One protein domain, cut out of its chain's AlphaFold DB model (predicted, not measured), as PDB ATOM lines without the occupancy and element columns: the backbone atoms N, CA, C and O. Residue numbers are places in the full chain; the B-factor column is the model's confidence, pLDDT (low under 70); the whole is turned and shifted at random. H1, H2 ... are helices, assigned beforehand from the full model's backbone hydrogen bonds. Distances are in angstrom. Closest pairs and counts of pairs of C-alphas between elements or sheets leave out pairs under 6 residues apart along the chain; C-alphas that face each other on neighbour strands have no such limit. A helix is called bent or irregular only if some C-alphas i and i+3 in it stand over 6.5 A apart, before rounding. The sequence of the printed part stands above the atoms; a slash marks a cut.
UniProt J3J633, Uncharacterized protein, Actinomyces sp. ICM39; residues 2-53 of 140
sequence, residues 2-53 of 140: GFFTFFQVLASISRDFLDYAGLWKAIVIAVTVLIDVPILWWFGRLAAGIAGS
ATOM      1  N   GLY A   2     -13.058  18.987 -36.695       59.44
ATOM      2  CA  GLY A   2     -13.643  19.289 -35.369       59.44
ATOM      3  C   GLY A   2     -13.042  20.499 -34.645       59.44
ATOM      4  O   GLY A   2     -13.748  21.192 -33.926       59.44
ATOM      5  N   PHE A   3     -11.762  20.812 -34.878       59.19
ATOM      6  CA  PHE A   3     -11.116  21.979 -34.263       59.19
ATOM      7  C   PHE A   3     -11.561  23.313 -34.877       59.19
ATOM      8  O   PHE A   3     -11.873  24.249 -34.148       59.19
ATOM      9  N   PHE A   4     -11.654  23.397 -36.209       67.06
ATOM     10  CA  PHE A   4     -12.096  24.626 -36.878       67.06
ATOM     11  C   PHE A   4     -13.556  24.978 -36.560       67.06
ATOM     12  O   PHE A   4     -13.866  26.150 -36.393       67.06
ATOM     13  N   THR A   5     -14.428  23.983 -36.390       76.25
ATOM     14  CA  THR A   5     -15.835  24.190 -36.019       76.25
ATOM     15  C   THR A   5     -16.004  24.552 -34.545       76.25
ATOM     16  O   THR A   5     -16.824  25.401 -34.223       76.25
ATOM     17  N   PHE A   6     -15.197  23.986 -33.645       76.31
ATOM     18  CA  PHE A   6     -15.236  24.325 -32.221       76.31
ATOM     19  C   PHE A   6     -14.842  25.785 -31.955       76.31
ATOM     20  O   PHE A   6     -15.579  26.511 -31.292       76.31
ATOM     21  N   PHE A   7     -13.725  26.246 -32.529       77.12
ATOM     22  CA  PHE A   7     -13.319  27.649 -32.410       77.12
ATOM     23  C   PHE A   7     -14.268  28.597 -33.142       77.12
ATOM     24  O   PHE A   7     -14.454  29.717 -32.687       77.12
ATOM     25  N   GLN A   8     -14.909  28.160 -34.230       77.75
ATOM     26  CA  GLN A   8     -15.955  28.941 -34.901       77.75
ATOM     27  C   GLN A   8     -17.214  29.088 -34.044       77.75
ATOM     28  O   GLN A   8     -17.742  30.191 -33.943       77.75
ATOM     29  N   VAL A   9     -17.670  28.018 -33.386       81.81
ATOM     30  CA  VAL A   9     -18.802  28.071 -32.446       81.81
ATOM     31  C   VAL A   9     -18.456  28.955 -31.245       81.81
ATOM     32  O   VAL A   9     -19.254  29.809 -30.868       81.81
ATOM     33  N   LEU A  10     -17.244  28.828 -30.697       78.19
ATOM     34  CA  LEU A  10     -16.767  29.660 -29.591       78.19
ATOM     35  C   LEU A  10     -16.620  31.135 -29.998       78.19
ATOM     36  O   LEU A  10     -16.993  32.028 -29.245       78.19
ATOM     37  N   ALA A  11     -16.125  31.406 -31.206       72.31
ATOM     38  CA  ALA A  11     -16.030  32.754 -31.751       72.31
ATOM     39  C   ALA A  11     -17.413  33.356 -32.028       72.31
ATOM     40  O   ALA A  11     -17.590  34.550 -31.822       72.31
ATOM     41  N   SER A  12     -18.396  32.552 -32.440       75.94
ATOM     42  CA  SER A  12     -19.771  33.008 -32.662       75.94
ATOM     43  C   SER A  12     -20.489  33.332 -31.352       75.94
ATOM     44  O   SER A  12     -21.130  34.373 -31.270       75.94
ATOM     45  N   ILE A  13     -20.349  32.485 -30.322       67.69
ATOM     46  CA  ILE A  13     -20.946  32.734 -29.000       67.69
ATOM     47  C   ILE A  13     -20.269  33.935 -28.323       67.69
ATOM     48  O   ILE A  13     -20.940  34.789 -27.761       67.69
ATOM     49  N   SER A  14     -18.941  34.053 -28.443       67.94
ATOM     50  CA  SER A  14     -18.178  35.202 -27.950       67.94
ATOM     51  C   SER A  14     -18.650  36.489 -28.626       67.94
ATOM     52  O   SER A  14     -18.890  37.475 -27.946       67.94
ATOM     53  N   ARG A  15     -18.893  36.464 -29.942       66.12
ATOM     54  CA  ARG A  15     -19.359  37.629 -30.708       66.12
ATOM     55  C   ARG A  15     -20.734  38.141 -30.272       66.12
ATOM     56  O   ARG A  15     -20.919  39.347 -30.260       66.12
ATOM     57  N   ASP A  16     -21.628  37.250 -29.850       71.00
ATOM     58  CA  ASP A  16     -22.967  37.588 -29.343       71.00
ATOM     59  C   ASP A  16     -22.915  38.199 -27.922       71.00
ATOM     60  O   ASP A  16     -23.526  39.227 -27.644       71.00
ATOM     61  N   PHE A  17     -22.075  37.656 -27.031       59.16
ATOM     62  CA  PHE A  17     -21.793  38.255 -25.712       59.16
ATOM     63  C   PHE A  17     -20.980  39.555 -25.800       59.16
ATOM     64  O   PHE A  17     -21.025  40.399 -24.896       59.16
ATOM     65  N   LEU A  18     -20.234  39.720 -26.890       60.53
ATOM     66  CA  LEU A  18     -19.498  40.925 -27.207       60.53
ATOM     67  C   LEU A  18     -20.396  42.051 -27.761       60.53
ATOM     68  O   LEU A  18     -19.958  43.195 -27.828       60.53
ATOM     69  N   ASP A  19     -21.634  41.779 -28.166       70.19
ATOM     70  CA  ASP A  19     -22.286  42.707 -29.090       70.19
ATOM     71  C   ASP A  19     -22.821  43.992 -28.446       70.19
ATOM     72  O   ASP A  19     -23.092  44.929 -29.180       70.19
ATOM     73  N   TYR A  20     -22.902  44.137 -27.110       62.03
ATOM     74  CA  TYR A  20     -23.157  45.484 -26.557       62.03
ATOM     75  C   TYR A  20     -22.639  45.767 -25.135       62.03
ATOM     76  O   TYR A  20     -21.799  46.639 -24.945       62.03
ATOM     77  N   ALA A  21     -23.087  45.043 -24.106       60.38
ATOM     78  CA  ALA A  21     -22.707  45.351 -22.715       60.38
ATOM     79  C   ALA A  21     -21.574  44.459 -22.173       60.38
ATOM     80  O   ALA A  21     -20.814  44.865 -21.292       60.38
ATOM     81  N   GLY A  22     -21.450  43.233 -22.692       63.72
ATOM     82  CA  GLY A  22     -20.464  42.250 -22.238       63.72
ATOM     83  C   GLY A  22     -19.054  42.509 -22.766       63.72
ATOM     84  O   GLY A  22     -18.101  42.394 -21.997       63.72
ATOM     85  N   LEU A  23     -18.907  42.945 -24.028       71.50
ATOM     86  CA  LEU A  23     -17.602  43.320 -24.594       71.50
ATOM     87  C   LEU A  23     -16.976  44.470 -23.839       71.50
ATOM     88  O   LEU A  23     -15.789  44.422 -23.559       71.50
ATOM     89  N   TRP A  24     -17.758  45.487 -23.486       72.06
ATOM     90  CA  TRP A  24     -17.212  46.637 -22.781       72.06
ATOM     91  C   TRP A  24     -16.623  46.219 -21.428       72.06
ATOM     92  O   TRP A  24     -15.492  46.570 -21.104       72.06
ATOM     93  N   LYS A  25     -17.321  45.345 -20.693       75.56
ATOM     94  CA  LYS A  25     -16.819  44.774 -19.434       75.56
ATOM     95  C   LYS A  25     -15.613  43.856 -19.653       75.56
ATOM     96  O   LYS A  25     -14.662  43.926 -18.884       75.56
ATOM     97  N   ALA A  26     -15.623  43.028 -20.697       78.12
ATOM     98  CA  ALA A  26     -14.504  42.147 -21.031       78.12
ATOM     99  C   ALA A  26     -13.255  42.930 -21.464       78.12
ATOM    100  O   ALA A  26     -12.155  42.577 -21.053       78.12
ATOM    101  N   ILE A  27     -13.418  44.014 -22.228       80.19
ATOM    102  CA  ILE A  27     -12.345  44.945 -22.588       80.19
ATOM    103  C   ILE A  27     -11.799  45.595 -21.327       80.19
ATOM    104  O   ILE A  27     -10.592  45.580 -21.140       80.19
ATOM    105  N   VAL A  28     -12.658  46.131 -20.455       84.06
ATOM    106  CA  VAL A  28     -12.213  46.757 -19.202       84.06
ATOM    107  C   VAL A  28     -11.397  45.764 -18.382       84.06
ATOM    108  O   VAL A  28     -10.282  46.085 -18.002       84.06
ATOM    109  N   ILE A  29     -11.880  44.534 -18.194       82.62
ATOM    110  CA  ILE A  29     -11.151  43.499 -17.447       82.62
ATOM    111  C   ILE A  29      -9.836  43.134 -18.144       82.62
ATOM    112  O   ILE A  29      -8.807  43.038 -17.487       82.62
ATOM    113  N   ALA A  30      -9.840  42.948 -19.464       84.06
ATOM    114  CA  ALA A  30      -8.632  42.620 -20.215       84.06
ATOM    115  C   ALA A  30      -7.589  43.744 -20.135       84.06
ATOM    116  O   ALA A  30      -6.408  43.471 -19.947       84.06
ATOM    117  N   VAL A  31      -8.024  45.001 -20.233       85.38
ATOM    118  CA  VAL A  31      -7.180  46.193 -20.105       85.38
ATOM    119  C   VAL A  31      -6.662  46.326 -18.676       85.38
ATOM    120  O   VAL A  31      -5.467  46.527 -18.496       85.38
ATOM    121  N   THR A  32      -7.513  46.140 -17.668       87.50
ATOM    122  CA  THR A  32      -7.121  46.128 -16.253       87.50
ATOM    123  C   THR A  32      -6.060  45.069 -15.997       87.50
ATOM    124  O   THR A  32      -4.981  45.411 -15.538       87.50
ATOM    125  N   VAL A  33      -6.292  43.819 -16.402       86.06
ATOM    126  CA  VAL A  33      -5.320  42.731 -16.223       86.06
ATOM    127  C   VAL A  33      -4.012  43.026 -16.963       86.06
ATOM    128  O   VAL A  33      -2.932  42.785 -16.429       86.06
ATOM    129  N   LEU A  34      -4.082  43.576 -18.177       87.06
ATOM    130  CA  LEU A  34      -2.895  43.929 -18.956       87.06
ATOM    131  C   LEU A  34      -2.087  45.054 -18.297       87.06
ATOM    132  O   LEU A  34      -0.861  45.040 -18.378       87.06
ATOM    133  N   ILE A  35      -2.754  45.992 -17.625       84.12
ATOM    134  CA  ILE A  35      -2.137  47.080 -16.857       84.12
ATOM    135  C   ILE A  35      -1.633  46.585 -15.488       84.12
ATOM    136  O   ILE A  35      -0.581  47.026 -15.027       84.12
ATOM    137  N   ASP A  36      -2.307  45.620 -14.864       86.00
ATOM    138  CA  ASP A  36      -1.926  45.058 -13.566       86.00
ATOM    139  C   ASP A  36      -0.608  44.282 -13.638       86.00
ATOM    140  O   ASP A  36       0.185  44.336 -12.703       86.00
ATOM    141  N   VAL A  37      -0.321  43.596 -14.751       87.12
ATOM    142  CA  VAL A  37       0.932  42.839 -14.934       87.12
ATOM    143  C   VAL A  37       2.189  43.716 -14.765       87.12
ATOM    144  O   VAL A  37       3.026  43.385 -13.918       87.12
ATOM    145  N   PRO A  38       2.371  44.831 -15.503       85.50
ATOM    146  CA  PRO A  38       3.522  45.710 -15.318       85.50
ATOM    147  C   PRO A  38       3.496  46.452 -13.975       85.50
ATOM    148  O   PRO A  38       4.565  46.683 -13.412       85.50
ATOM    149  N   ILE A  39       2.318  46.783 -13.429       84.56
ATOM    150  CA  ILE A  39       2.196  47.421 -12.106       84.56
ATOM    151  C   ILE A  39       2.654  46.473 -10.999       84.56
ATOM    152  O   ILE A  39       3.448  46.862 -10.147       84.56
ATOM    153  N   LEU A  40       2.203  45.223 -11.019       85.69
ATOM    154  CA  LEU A  40       2.554  44.217 -10.025       85.69
ATOM    155  C   LEU A  40       4.029  43.816 -10.138       85.69
ATOM    156  O   LEU A  40       4.703  43.643  -9.124       85.69
ATOM    157  N   TRP A  41       4.558  43.742 -11.361       86.31
ATOM    158  CA  TRP A  41       5.989  43.565 -11.614       86.31
ATOM    159  C   TRP A  41       6.819  44.719 -11.039       86.31
ATOM    160  O   TRP A  41       7.814  44.505 -10.341       86.31
ATOM    161  N   TRP A  42       6.399  45.957 -11.305       83.25
ATOM    162  CA  TRP A  42       7.024  47.157 -10.763       83.25
ATOM    163  C   TRP A  42       6.960  47.181  -9.231       83.25
ATOM    164  O   TRP A  42       7.979  47.401  -8.579       83.25
ATOM    165  N   PHE A  43       5.803  46.863  -8.647       81.75
ATOM    166  CA  PHE A  43       5.605  46.785  -7.201       81.75
ATOM    167  C   PHE A  43       6.476  45.700  -6.558       81.75
ATOM    168  O   PHE A  43       7.092  45.940  -5.525       81.75
ATOM    169  N   GLY A  44       6.620  44.539  -7.204       82.69
ATOM    170  CA  GLY A  44       7.550  43.495  -6.775       82.69
ATOM    171  C   GLY A  44       9.003  43.977  -6.759       82.69
ATOM    172  O   GLY A  44       9.745  43.682  -5.821       82.69
ATOM    173  N   ARG A  45       9.407  44.789  -7.744       80.00
ATOM    174  CA  ARG A  45      10.738  45.411  -7.778       80.00
ATOM    175  C   ARG A  45      10.925  46.459  -6.679       80.00
ATOM    176  O   ARG A  45      12.006  46.527  -6.100       80.00
ATOM    177  N   LEU A  46       9.895  47.243  -6.365       76.44
ATOM    178  CA  LEU A  46       9.920  48.186  -5.242       76.44
ATOM    179  C   LEU A  46      10.021  47.458  -3.897       76.44
ATOM    180  O   LEU A  46      10.872  47.811  -3.082       76.44
ATOM    181  N   ALA A  47       9.226  46.402  -3.702       75.69
ATOM    182  CA  ALA A  47       9.244  45.555  -2.510       75.69
ATOM    183  C   ALA A  47      10.600  44.843  -2.317       75.69
ATOM    184  O   ALA A  47      11.105  44.744  -1.201       75.69
ATOM    185  N   ALA A  48      11.239  44.403  -3.403       74.12
ATOM    186  CA  ALA A  48      12.600  43.868  -3.355       74.12
ATOM    187  C   ALA A  48      13.648  44.959  -3.056       74.12
ATOM    188  O   ALA A  48      14.620  44.708  -2.348       74.12
ATOM    189  N   GLY A  49      13.439  46.179  -3.562       68.88
ATOM    190  CA  GLY A  49      14.309  47.329  -3.320       68.88
ATOM    191  C   GLY A  49      14.307  47.796  -1.863       68.88
ATOM    192  O   GLY A  49      15.372  48.083  -1.332       68.88
ATOM    193  N   ILE A  50      13.155  47.814  -1.181       62.22
ATOM    194  CA  ILE A  50      13.077  48.191   0.247       62.22
ATOM    195  C   ILE A  50      13.736  47.159   1.172       62.22
ATOM    196  O   ILE A  50      14.296  47.529   2.196       62.22
ATOM    197  N   ALA A  51      13.721  45.875   0.798       61.62
ATOM    198  CA  ALA A  51      14.344  44.811   1.582       61.62
ATOM    199  C   ALA A  51      15.885  44.823   1.496       61.62
ATOM    200  O   ALA A  51      16.541  44.146   2.286       61.62
ATOM    201  N   GLY A  52      16.464  45.581   0.554       59.91
ATOM    202  CA  GLY A  52      17.911  45.653   0.323       59.91
ATOM    203  C   GLY A  52      18.513  47.062   0.226       59.91
ATOM    204  O   GLY A  52      19.720  47.170   0.028       59.91
ATOM    205  N   SER A  53      17.727  48.137   0.346       59.72
ATOM    206  CA  SER A  53      18.191  49.518   0.130       59.72
ATOM    207  C   SER A  53      17.984  50.369   1.379       59.72
ATOM    208  O   SER A  53      16.884  50.837   1.659       59.72
TER     209      SER A  53
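This is residues 2 to 53 of the 140 residues of an uncharacterized protein of Actinomyces sp. ICM39 (UniProt J3J633). One long helix, H2, and a shorter one, H1, meet near their ends through a small loop and make an open L, with both arms sticking out over most of their length. H2 makes the longest axis and has a gentle kink. The printed part has 52 residues with two named helices, H1 then H2, and no named strand; the class is all helix. It is extended, with a radius of gyration of the C-alphas of 18.5 A, and flat, spanning 55 by 28 by 8 A.

H2, residues 22 to 50, is 40.8 A long, from C-alpha 22 at (-20.464, 42.250, -22.238) to C-alpha 50 at (13.077, 48.191, 0.247). It has a kink of 26 degrees near residue 37. It is neither bent nor irregular, but only just: C-alphas 35 and 38 are 6.0 A apart. H1, residues 3 to 17, is 21.3 A long and begins with C-alpha 3 at (-11.116, 21.979, -34.263).

H2 and H1 are about perpendicular, at 82 degrees. They are close but not clearly touching; their closest C-alphas, those of Leu 23 and Phe 17, are 6.7 A apart. In H1 every O i to N i+4 pair is within hydrogen-bond range; in H2, 24 of 25 are.

The C-alphas farthest apart, those of Gly 2 and Ser 53, are 56.5 A apart. Residues 2 to 13 and 28 to 53 stand free. The link from H1 to H2 is tight, and the printed part has no cut. Mean pLDDT of the printed part is 74.8; residues 2 to 4, 13 to 15, 17 to 18, 20 to 22 and 49 to 53 are under 70.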